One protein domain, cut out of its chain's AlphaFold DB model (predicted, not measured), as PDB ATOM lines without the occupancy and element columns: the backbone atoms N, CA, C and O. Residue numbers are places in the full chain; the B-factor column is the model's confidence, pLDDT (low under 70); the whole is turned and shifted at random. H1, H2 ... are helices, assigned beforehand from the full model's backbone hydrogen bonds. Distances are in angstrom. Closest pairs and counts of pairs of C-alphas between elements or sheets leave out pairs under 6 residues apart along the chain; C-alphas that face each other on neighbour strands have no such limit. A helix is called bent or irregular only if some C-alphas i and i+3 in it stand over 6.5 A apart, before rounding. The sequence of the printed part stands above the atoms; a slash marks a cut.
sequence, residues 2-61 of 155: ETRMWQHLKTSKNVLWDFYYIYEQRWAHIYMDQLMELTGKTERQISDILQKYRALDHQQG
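AT A GLANCE: This is residues 2 to 61 of the 155 residues of an uncharacterized protein of Caenorhabditis nigoni (UniProt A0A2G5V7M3). Three short helices and one long one make a small cluster with an arm: H2 packs between H1 on one side and the long helix H4 on the other, and H3 lies off the end where H2 begins. H4 starts at a corner with H3, runs past H2 in nearly the same direction, and residues 55 to 61 stick out beyond the rest. The printed part has 60 residues, with four named helices in the order H1, H2, H3, H4 and no named strand; the class is all helix. The whole is compact, with a radius of gyration of the C-alphas of 11.1 A, and spans 31 by 22 by 21 A.

HOW THE PARTS SIT: H1, residues 2 to 9, touches H2, residues 15 to 22, with the C-alphas of Leu 9 and Val 15 closest at 5.4 A. These two run opposite ways at a steep tilt of 58 degrees. H2 is the hub, touching the three other helices. It touches H3, residues 32 to 39, where the C-alphas of Val 15 and Thr 39 come closest, 6.9 A apart. Their lines stand at a steep tilt of 68 degrees, only just short of about perpendicular, and they run opposite ways. H1 and H3 are close but not clearly touching, with the C-alphas of Leu 9 and Leu 38 closest at 7.7 A. H4, residues 43 to 59, touches H3 with residues 43 to 46 alone. The closest C-alphas there are those of Met 36 and Glu 43, 6.4 A apart, and the two lines are about perpendicular at 88 degrees. With residues 46 to 53 alone H4 touches H2, at a shallow tilt of 30 degrees and the same way; the C-alphas of Leu 16 and Leu 50 are closest at 7.4 A. H1 and H4 are apart. The helix packing is mostly crossed, with 1 of the 4 touching pairs at a shallow tilt. In H1, H2, H3 and H4 every O i to N i+4 pair is within hydrogen-bond range.

IN THESE COORDINATES: H1 begins at C-alpha 2, (4.461, 0.765, -4.343), and is 10.6 A long. H2 begins at C-alpha 15, (8.614, 14.406, -5.728), and is 10.0 A long; it is neither bent nor irregular, but only just: C-alphas 19 and 22 are 6.0 A apart. H3 is 10.4 A long. H4 measures 24.5 A and ends at C-alpha 59, (-1.771, 23.882, 11.946).

THE WHOLE: The C-alphas farthest apart, those of Glu 37 and Gly 61, are 32.0 A apart. The printed part has no cut; the links H1 to H2 and H3 to H4 are tight, and H2 to H3 is short. Mean pLDDT of the printed part is 90.3, and no printed residue is under 70.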
ATOM      1  N   GLU A   2       3.123   0.169  -4.464       72.44
ATOM      2  CA  GLU A   2       4.461   0.765  -4.343       72.44
ATOM      3  C   GLU A   2       5.183   0.976  -5.689       72.44
ATOM      4  O   GLU A   2       5.678   2.064  -5.962       72.44
ATOM      5  N   THR A   3       5.137   0.006  -6.607       81.94
ATOM      6  CA  THR A   3       5.766   0.126  -7.938       81.94
ATOM      7  C   THR A   3       5.198   1.278  -8.779       81.94
ATOM      8  O   THR A   3       5.946   1.969  -9.467       81.94
ATOM      9  N   ARG A   4       3.882   1.526  -8.694       87.88
ATOM     10  CA  ARG A   4       3.205   2.605  -9.436       87.88
ATOM     11  C   ARG A   4       3.538   3.981  -8.859       87.88
ATOM     12  O   ARG A   4       3.700   4.928  -9.622       87.88
ATOM     13  N   MET A   5       3.670   4.078  -7.534       92.69
ATOM     14  CA  MET A   5       4.146   5.294  -6.871       92.69
ATOM     15  C   MET A   5       5.527   5.678  -7.392       92.69
ATOM     16  O   MET A   5       5.717   6.789  -7.871       92.69
ATOM     17  N   TRP A   6       6.476   4.740  -7.365       94.06
ATOM     18  CA  TRP A   6       7.850   5.026  -7.770       94.06
ATOM     19  C   TRP A   6       7.983   5.413  -9.241       94.06
ATOM     20  O   TRP A   6       8.773   6.293  -9.570       94.06
ATOM     21  N   GLN A   7       7.195   4.803 -10.126       93.56
ATOM     22  CA  GLN A   7       7.156   5.197 -11.535       93.56
ATOM     23  C   GLN A   7       6.657   6.634 -11.723       93.56
ATOM     24  O   GLN A   7       7.251   7.377 -12.496       93.56
ATOM     25  N   HIS A   8       5.616   7.038 -10.996       93.94
ATOM     26  CA  HIS A   8       5.116   8.412 -11.048       93.94
ATOM     27  C   HIS A   8       6.102   9.413 -10.431       93.94
ATOM     28  O   HIS A   8       6.366  10.463 -11.007       93.94
ATOM     29  N   LEU A   9       6.712   9.078  -9.291       95.06
ATOM     30  CA  LEU A   9       7.672   9.963  -8.629       95.06
ATOM     31  C   LEU A   9       8.911  10.247  -9.494       95.06
ATOM     32  O   LEU A   9       9.465  11.333  -9.389       95.06
ATOM     33  N   LYS A  10       9.305   9.332 -10.388       94.62
ATOM     34  CA  LYS A  10      10.398   9.559 -11.353       94.62
ATOM     35  C   LYS A  10      10.120  10.678 -12.356       94.62
ATOM     36  O   LYS A  10      11.062  11.282 -12.852       94.62
ATOM     37  N   THR A  11       8.855  10.938 -12.676       93.88
ATOM     38  CA  THR A  11       8.453  11.984 -13.631       93.88
ATOM     39  C   THR A  11       7.847  13.208 -12.945       93.88
ATOM     40  O   THR A  11       7.541  14.201 -13.608       93.88
ATOM     41  N   SER A  12       7.685  13.163 -11.621       94.62
ATOM     42  CA  SER A  12       7.119  14.257 -10.842       94.62
ATOM     43  C   SER A  12       8.080  15.439 -10.734       94.62
ATOM     44  O   SER A  12       9.248  15.295 -10.373       94.62
ATOM     45  N   LYS A  13       7.553  16.647 -10.954       92.88
ATOM     46  CA  LYS A  13       8.271  17.906 -10.691       92.88
ATOM     47  C   LYS A  13       8.374  18.223  -9.192       92.88
ATOM     48  O   LYS A  13       9.229  19.011  -8.802       92.88
ATOM     49  N   ASN A  14       7.524  17.614  -8.360       94.44
ATOM     50  CA  ASN A  14       7.404  17.878  -6.926       94.44
ATOM     51  C   ASN A  14       7.421  16.571  -6.115       94.44
ATOM     52  O   ASN A  14       6.536  16.319  -5.301       94.44
ATOM     53  N   VAL A  15       8.466  15.758  -6.304       96.44
ATOM     54  CA  VAL A  15       8.614  14.406  -5.728       96.44
ATOM     55  C   VAL A  15       8.189  14.305  -4.258       96.44
ATOM     56  O   VAL A  15       7.393  13.440  -3.909       96.44
ATOM     57  N   LEU A  16       8.692  15.181  -3.379       96.25
ATOM     58  CA  LEU A  16       8.386  15.114  -1.942       96.25
ATOM     59  C   LEU A  16       6.949  15.529  -1.611       96.25
ATOM     60  O   LEU A  16       6.391  15.016  -0.644       96.25
ATOM     61  N   TRP A  17       6.360  16.438  -2.390       96.25
ATOM     62  CA  TRP A  17       4.963  16.832  -2.216       96.25
ATOM     63  C   TRP A  17       4.045  15.688  -2.639       96.25
ATOM     64  O   TRP A  17       3.176  15.301  -1.869       96.25
ATOM     65  N   ASP A  18       4.294  15.084  -3.802       95.38
ATOM     66  CA  ASP A  18       3.505  13.958  -4.310       95.38
ATOM     67  C   ASP A  18       3.629  12.740  -3.392       95.38
ATOM     68  O   ASP A  18       2.631  12.127  -3.014       95.38
ATOM     69  N   PHE A  19       4.851  12.419  -2.964       94.44
ATOM     70  CA  PHE A  19       5.112  11.376  -1.972       94.44
ATOM     71  C   PHE A  19       4.277  11.592  -0.703       94.44
ATOM     72  O   PHE A  19       3.642  10.662  -0.203       94.44
ATOM     73  N   TYR A  20       4.238  12.829  -0.208       94.00
ATOM     74  CA  TYR A  20       3.557  13.157   1.034       94.00
ATOM     75  C   TYR A  20       2.032  13.225   0.880       94.00
ATOM     76  O   TYR A  20       1.332  12.600   1.668       94.00
ATOM     77  N   TYR A  21       1.510  13.964  -0.102       92.94
ATOM     78  CA  TYR A  21       0.084  14.279  -0.236       92.94
ATOM     79  C   TYR A  21      -0.685  13.336  -1.164       92.94
ATOM     80  O   TYR A  21      -1.818  13.005  -0.840       92.94
ATOM     81  N   ILE A  22      -0.093  12.871  -2.270       92.19
ATOM     82  CA  ILE A  22      -0.773  11.962  -3.216       92.19
ATOM     83  C   ILE A  22      -0.713  10.521  -2.713       92.19
ATOM     84  O   ILE A  22      -1.698   9.792  -2.782       92.19
ATOM     85  N   TYR A  23       0.446  10.102  -2.203       89.94
ATOM     86  CA  TYR A  23       0.656   8.732  -1.719       89.94
ATOM     87  C   TYR A  23       0.536   8.586  -0.206       89.94
ATOM     88  O   TYR A  23       0.757   7.493   0.321       89.94
ATOM     89  N   GLU A  24       0.208   9.681   0.483       88.50
ATOM     90  CA  GLU A  24       0.010   9.749   1.932       88.50
ATOM     91  C   GLU A  24       1.205   9.224   2.748       88.50
ATOM     92  O   GLU A  24       1.071   8.833   3.913       88.50
ATOM     93  N   GLN A  25       2.408   9.236   2.164       88.06
ATOM     94  CA  GLN A  25       3.615   8.776   2.834       88.06
ATOM     95  C   GLN A  25       4.175   9.903   3.703       88.06
ATOM     96  O   GLN A  25       5.031  10.694   3.314       88.06
ATOM     97  N   ARG A  26       3.685   9.979   4.942       84.81
ATOM     98  CA  ARG A  26       4.064  11.050   5.884       84.81
ATOM     99  C   ARG A  26       5.481  10.907   6.449       84.81
ATOM    100  O   ARG A  26       6.008  11.850   7.045       84.81
ATOM    101  N   TRP A  27       6.100   9.737   6.273       84.44
ATOM    102  CA  TRP A  27       7.377   9.364   6.877       84.44
ATOM    103  C   TRP A  27       8.317   8.733   5.842       84.44
ATOM    104  O   TRP A  27       7.971   7.737   5.219       84.44
ATOM    105  N   ALA A  28       9.540   9.257   5.721       82.94
ATOM    106  CA  ALA A  28      10.501   8.832   4.693       82.94
ATOM    107  C   ALA A  28      11.415   7.660   5.083       82.94
ATOM    108  O   ALA A  28      12.098   7.131   4.226       82.94
ATOM    109  N   HIS A  29      11.457   7.247   6.349       74.50
ATOM    110  CA  HIS A  29      12.449   6.301   6.886       74.50
ATOM    111  C   HIS A  29      12.691   5.011   6.072       74.50
ATOM    112  O   HIS A  29      13.840   4.611   5.937       74.50
ATOM    113  N   ILE A  30      11.654   4.361   5.528       77.38
ATOM    114  CA  ILE A  30      11.820   3.131   4.717       77.38
ATOM    115  C   ILE A  30      12.278   3.460   3.288       77.38
ATOM    116  O   ILE A  30      12.928   2.654   2.637       77.38
ATOM    117  N   TYR A  31      11.978   4.670   2.827       86.06
ATOM    118  CA  TYR A  31      12.133   5.102   1.445       86.06
ATOM    119  C   TYR A  31      13.223   6.166   1.270       86.06
ATOM    120  O   TYR A  31      13.308   6.798   0.220       86.06
ATOM    121  N   MET A  32      14.029   6.412   2.307       86.38
ATOM    122  CA  MET A  32      14.927   7.563   2.353       86.38
ATOM    123  C   MET A  32      15.961   7.496   1.232       86.38
ATOM    124  O   MET A  32      16.118   8.470   0.505       86.38
ATOM    125  N   ASP A  33      16.580   6.331   1.041       87.50
ATOM    126  CA  ASP A  33      17.594   6.118   0.006       87.50
ATOM    127  C   ASP A  33      17.013   6.403  -1.398       87.50
ATOM    128  O   ASP A  33      17.609   7.136  -2.185       87.50
ATOM    129  N   GLN A  34      15.789   5.938  -1.672       91.12
ATOM    130  CA  GLN A  34      15.091   6.177  -2.945       91.12
ATOM    131  C   GLN A  34      14.714   7.653  -3.136       91.12
ATOM    132  O   GLN A  34      14.811   8.194  -4.236       91.12
ATOM    133  N   LEU A  35      14.283   8.333  -2.071       93.25
ATOM    134  CA  LEU A  35      13.959   9.758  -2.127       93.25
ATOM    135  C   LEU A  35      15.210  10.617  -2.325       93.25
ATOM    136  O   LEU A  35      15.147  11.618  -3.039       93.25
ATOM    137  N   MET A  36      16.339  10.241  -1.724       93.75
ATOM    138  CA  MET A  36      17.626  10.900  -1.946       93.75
ATOM    139  C   MET A  36      18.058  10.768  -3.404       93.75
ATOM    140  O   MET A  36      18.397  11.777  -4.020       93.75
ATOM    141  N   GLU A  37      17.965   9.565  -3.970       94.50
ATOM    142  CA  GLU A  37      18.278   9.305  -5.377       94.50
ATOM    143  C   GLU A  37      17.399  10.140  -6.320       94.50
ATOM    144  O   GLU A  37      17.911  10.829  -7.200       94.50
ATOM    145  N   LEU A  38      16.080  10.156  -6.102       94.44
ATOM    146  CA  LEU A  38      15.141  10.866  -6.978       94.44
ATOM    147  C   LEU A  38      15.229  12.390  -6.885       94.44
ATOM    148  O   LEU A  38      14.934  13.086  -7.851       94.44
ATOM    149  N   THR A  39      15.569  12.926  -5.714       95.12
ATOM    150  CA  THR A  39      15.547  14.379  -5.484       95.12
ATOM    151  C   THR A  39      16.924  15.028  -5.548       95.12
ATOM    152  O   THR A  39      17.004  16.258  -5.569       95.12
ATOM    153  N   GLY A  40      17.999  14.233  -5.497       94.12
ATOM    154  CA  GLY A  40      19.370  14.710  -5.309       94.12
ATOM    155  C   GLY A  40      19.595  15.426  -3.970       94.12
ATOM    156  O   GLY A  40      20.610  16.096  -3.785       94.12
ATOM    157  N   LYS A  41      18.636  15.352  -3.038       94.12
ATOM    158  CA  LYS A  41      18.707  16.023  -1.737       94.12
ATOM    159  C   LYS A  41      19.348  15.111  -0.708       94.12
ATOM    160  O   LYS A  41      19.185  13.895  -0.726       94.12
ATOM    161  N   THR A  42      20.018  15.727   0.255       90.19
ATOM    162  CA  THR A  42      20.504  15.012   1.435       90.19
ATOM    163  C   THR A  42      19.341  14.529   2.297       90.19
ATOM    164  O   THR A  42      18.273  15.148   2.359       90.19
ATOM    165  N   GLU A  43      19.600  13.466   3.049       84.81
ATOM    166  CA  GLU A  43      18.710  12.918   4.070       84.81
ATOM    167  C   GLU A  43      18.136  14.011   5.001       84.81
ATOM    168  O   GLU A  43      16.932  14.064   5.273       84.81
ATOM    169  N   ARG A  44      18.986  14.951   5.442       82.56
ATOM    170  CA  ARG A  44      18.585  16.092   6.278       82.56
ATOM    171  C   ARG A  44      17.598  17.020   5.568       82.56
ATOM    172  O   ARG A  44      16.569  17.357   6.142       82.56
ATOM    173  N   GLN A  45      17.889  17.416   4.331       89.62
ATOM    174  CA  GLN A  45      17.023  18.321   3.566       89.62
ATOM    175  C   GLN A  45      15.638  17.712   3.324       89.62
ATOM    176  O   GLN A  45      14.633  18.404   3.478       89.62
ATOM    177  N   ILE A  46      15.573  16.421   2.985       91.62
ATOM    178  CA  ILE A  46      14.300  15.699   2.823       91.62
ATOM    179  C   ILE A  46      13.518  15.724   4.133       91.62
ATOM    180  O   ILE A  46      12.339  16.076   4.162       91.62
ATOM    181  N   SER A  47      14.192  15.402   5.233       86.44
ATOM    182  CA  SER A  47      13.595  15.376   6.566       86.44
ATOM    183  C   SER A  47      13.009  16.728   6.963       86.44
ATOM    184  O   SER A  47      11.873  16.777   7.436       86.44
ATOM    185  N   ASP A  48      13.751  17.812   6.741       86.81
ATOM    186  CA  ASP A  48      13.325  19.174   7.063       86.81
ATOM    187  C   ASP A  48      12.093  19.587   6.239       86.81
ATOM    188  O   ASP A  48      11.161  20.187   6.774       86.81
ATOM    189  N   ILE A  49      12.038  19.220   4.954       92.94
ATOM    190  CA  ILE A  49      10.881  19.496   4.086       92.94
ATOM    191  C   ILE A  49       9.642  18.740   4.572       92.94
ATOM    192  O   ILE A  49       8.590  19.344   4.776       92.94
ATOM    193  N   LEU A  50       9.762  17.436   4.827       91.31
ATOM    194  CA  LEU A  50       8.630  16.637   5.303       91.31
ATOM    195  C   LEU A  50       8.166  17.073   6.699       91.31
ATOM    196  O   LEU A  50       6.982  16.984   7.013       91.31
ATOM    197  N   GLN A  51       9.077  17.577   7.536       87.75
ATOM    198  CA  GLN A  51       8.712  18.165   8.824       87.75
ATOM    199  C   GLN A  51       7.868  19.427   8.650       87.75
ATOM    200  O   GLN A  51       6.909  19.607   9.396       87.75
ATOM    201  N   LYS A  52       8.188  20.272   7.663       91.19
ATOM    202  CA  LYS A  52       7.370  21.448   7.339       91.19
ATOM    203  C   LYS A  52       5.967  21.041   6.899       91.19
ATOM    204  O   LYS A  52       5.011  21.620   7.395       91.19
ATOM    205  N   TYR A  53       5.828  20.016   6.056       93.69
ATOM    206  CA  TYR A  53       4.503  19.521   5.653       93.69
ATOM    207  C   TYR A  53       3.685  19.018   6.847       93.69
ATOM    208  O   TYR A  53       2.540  19.418   7.015       93.69
ATOM    209  N   ARG A  54       4.294  18.243   7.754       90.62
ATOM    210  CA  ARG A  54       3.619  17.801   8.989       90.62
ATOM    211  C   ARG A  54       3.220  18.958   9.901       90.62
ATOM    212  O   ARG A  54       2.174  18.894  10.538       90.62
ATOM    213  N   ALA A  55       4.053  19.993   9.994       87.44
ATOM    214  CA  ALA A  55       3.741  21.177  10.786       87.44
ATOM    215  C   ALA A  55       2.555  21.956  10.196       87.44
ATOM    216  O   ALA A  55       1.686  22.382  10.950       87.44
ATOM    217  N   LEU A  56       2.493  22.086   8.867       93.12
ATOM    218  CA  LEU A  56       1.364  22.706   8.167       93.12
ATOM    219  C   LEU A  56       0.073  21.904   8.364       93.12
ATOM    220  O   LEU A  56      -0.938  22.477   8.755       93.12
ATOM    221  N   ASP A  57       0.125  20.585   8.186       91.69
ATOM    222  CA  ASP A  57      -1.015  19.697   8.437       91.69
ATOM    223  C   ASP A  57      -1.527  19.855   9.878       91.69
ATOM    224  O   ASP A  57      -2.724  20.013  10.107       91.69
ATOM    225  N   HIS A  58      -0.616  19.899  10.856       88.12
ATOM    226  CA  HIS A  58      -0.970  20.116  12.258       88.12
ATOM    227  C   HIS A  58      -1.645  21.477  12.490       88.12
ATOM    228  O   HIS A  58      -2.635  21.553  13.213       88.12
ATOM    229  N   GLN A  59      -1.142  22.555  11.876       92.75
ATOM    230  CA  GLN A  59      -1.771  23.882  11.946       92.75
ATOM    231  C   GLN A  59      -3.177  23.895  11.333       92.75
ATOM    232  O   GLN A  59      -4.035  24.645  11.788       92.75
ATOM    233  N   GLN A  60      -3.426  23.042  10.341       93.12
ATOM    234  CA  GLN A  60      -4.723  22.879   9.682       93.12
ATOM    235  C   GLN A  60      -5.649  21.878  10.396       93.12
ATOM    236  O   GLN A  60      -6.725  21.566   9.893       93.12
ATOM    237  N   GLY A  61      -5.249  21.346  11.557       90.94
ATOM    238  CA  GLY A  61      -6.025  20.351  12.303       90.94
ATOM    239  C   GLY A  61      -6.018  18.950  11.680       90.94
ATOM    240  O   GLY A  61      -6.748  18.067  12.131       90.94
TER     241      GLY A  61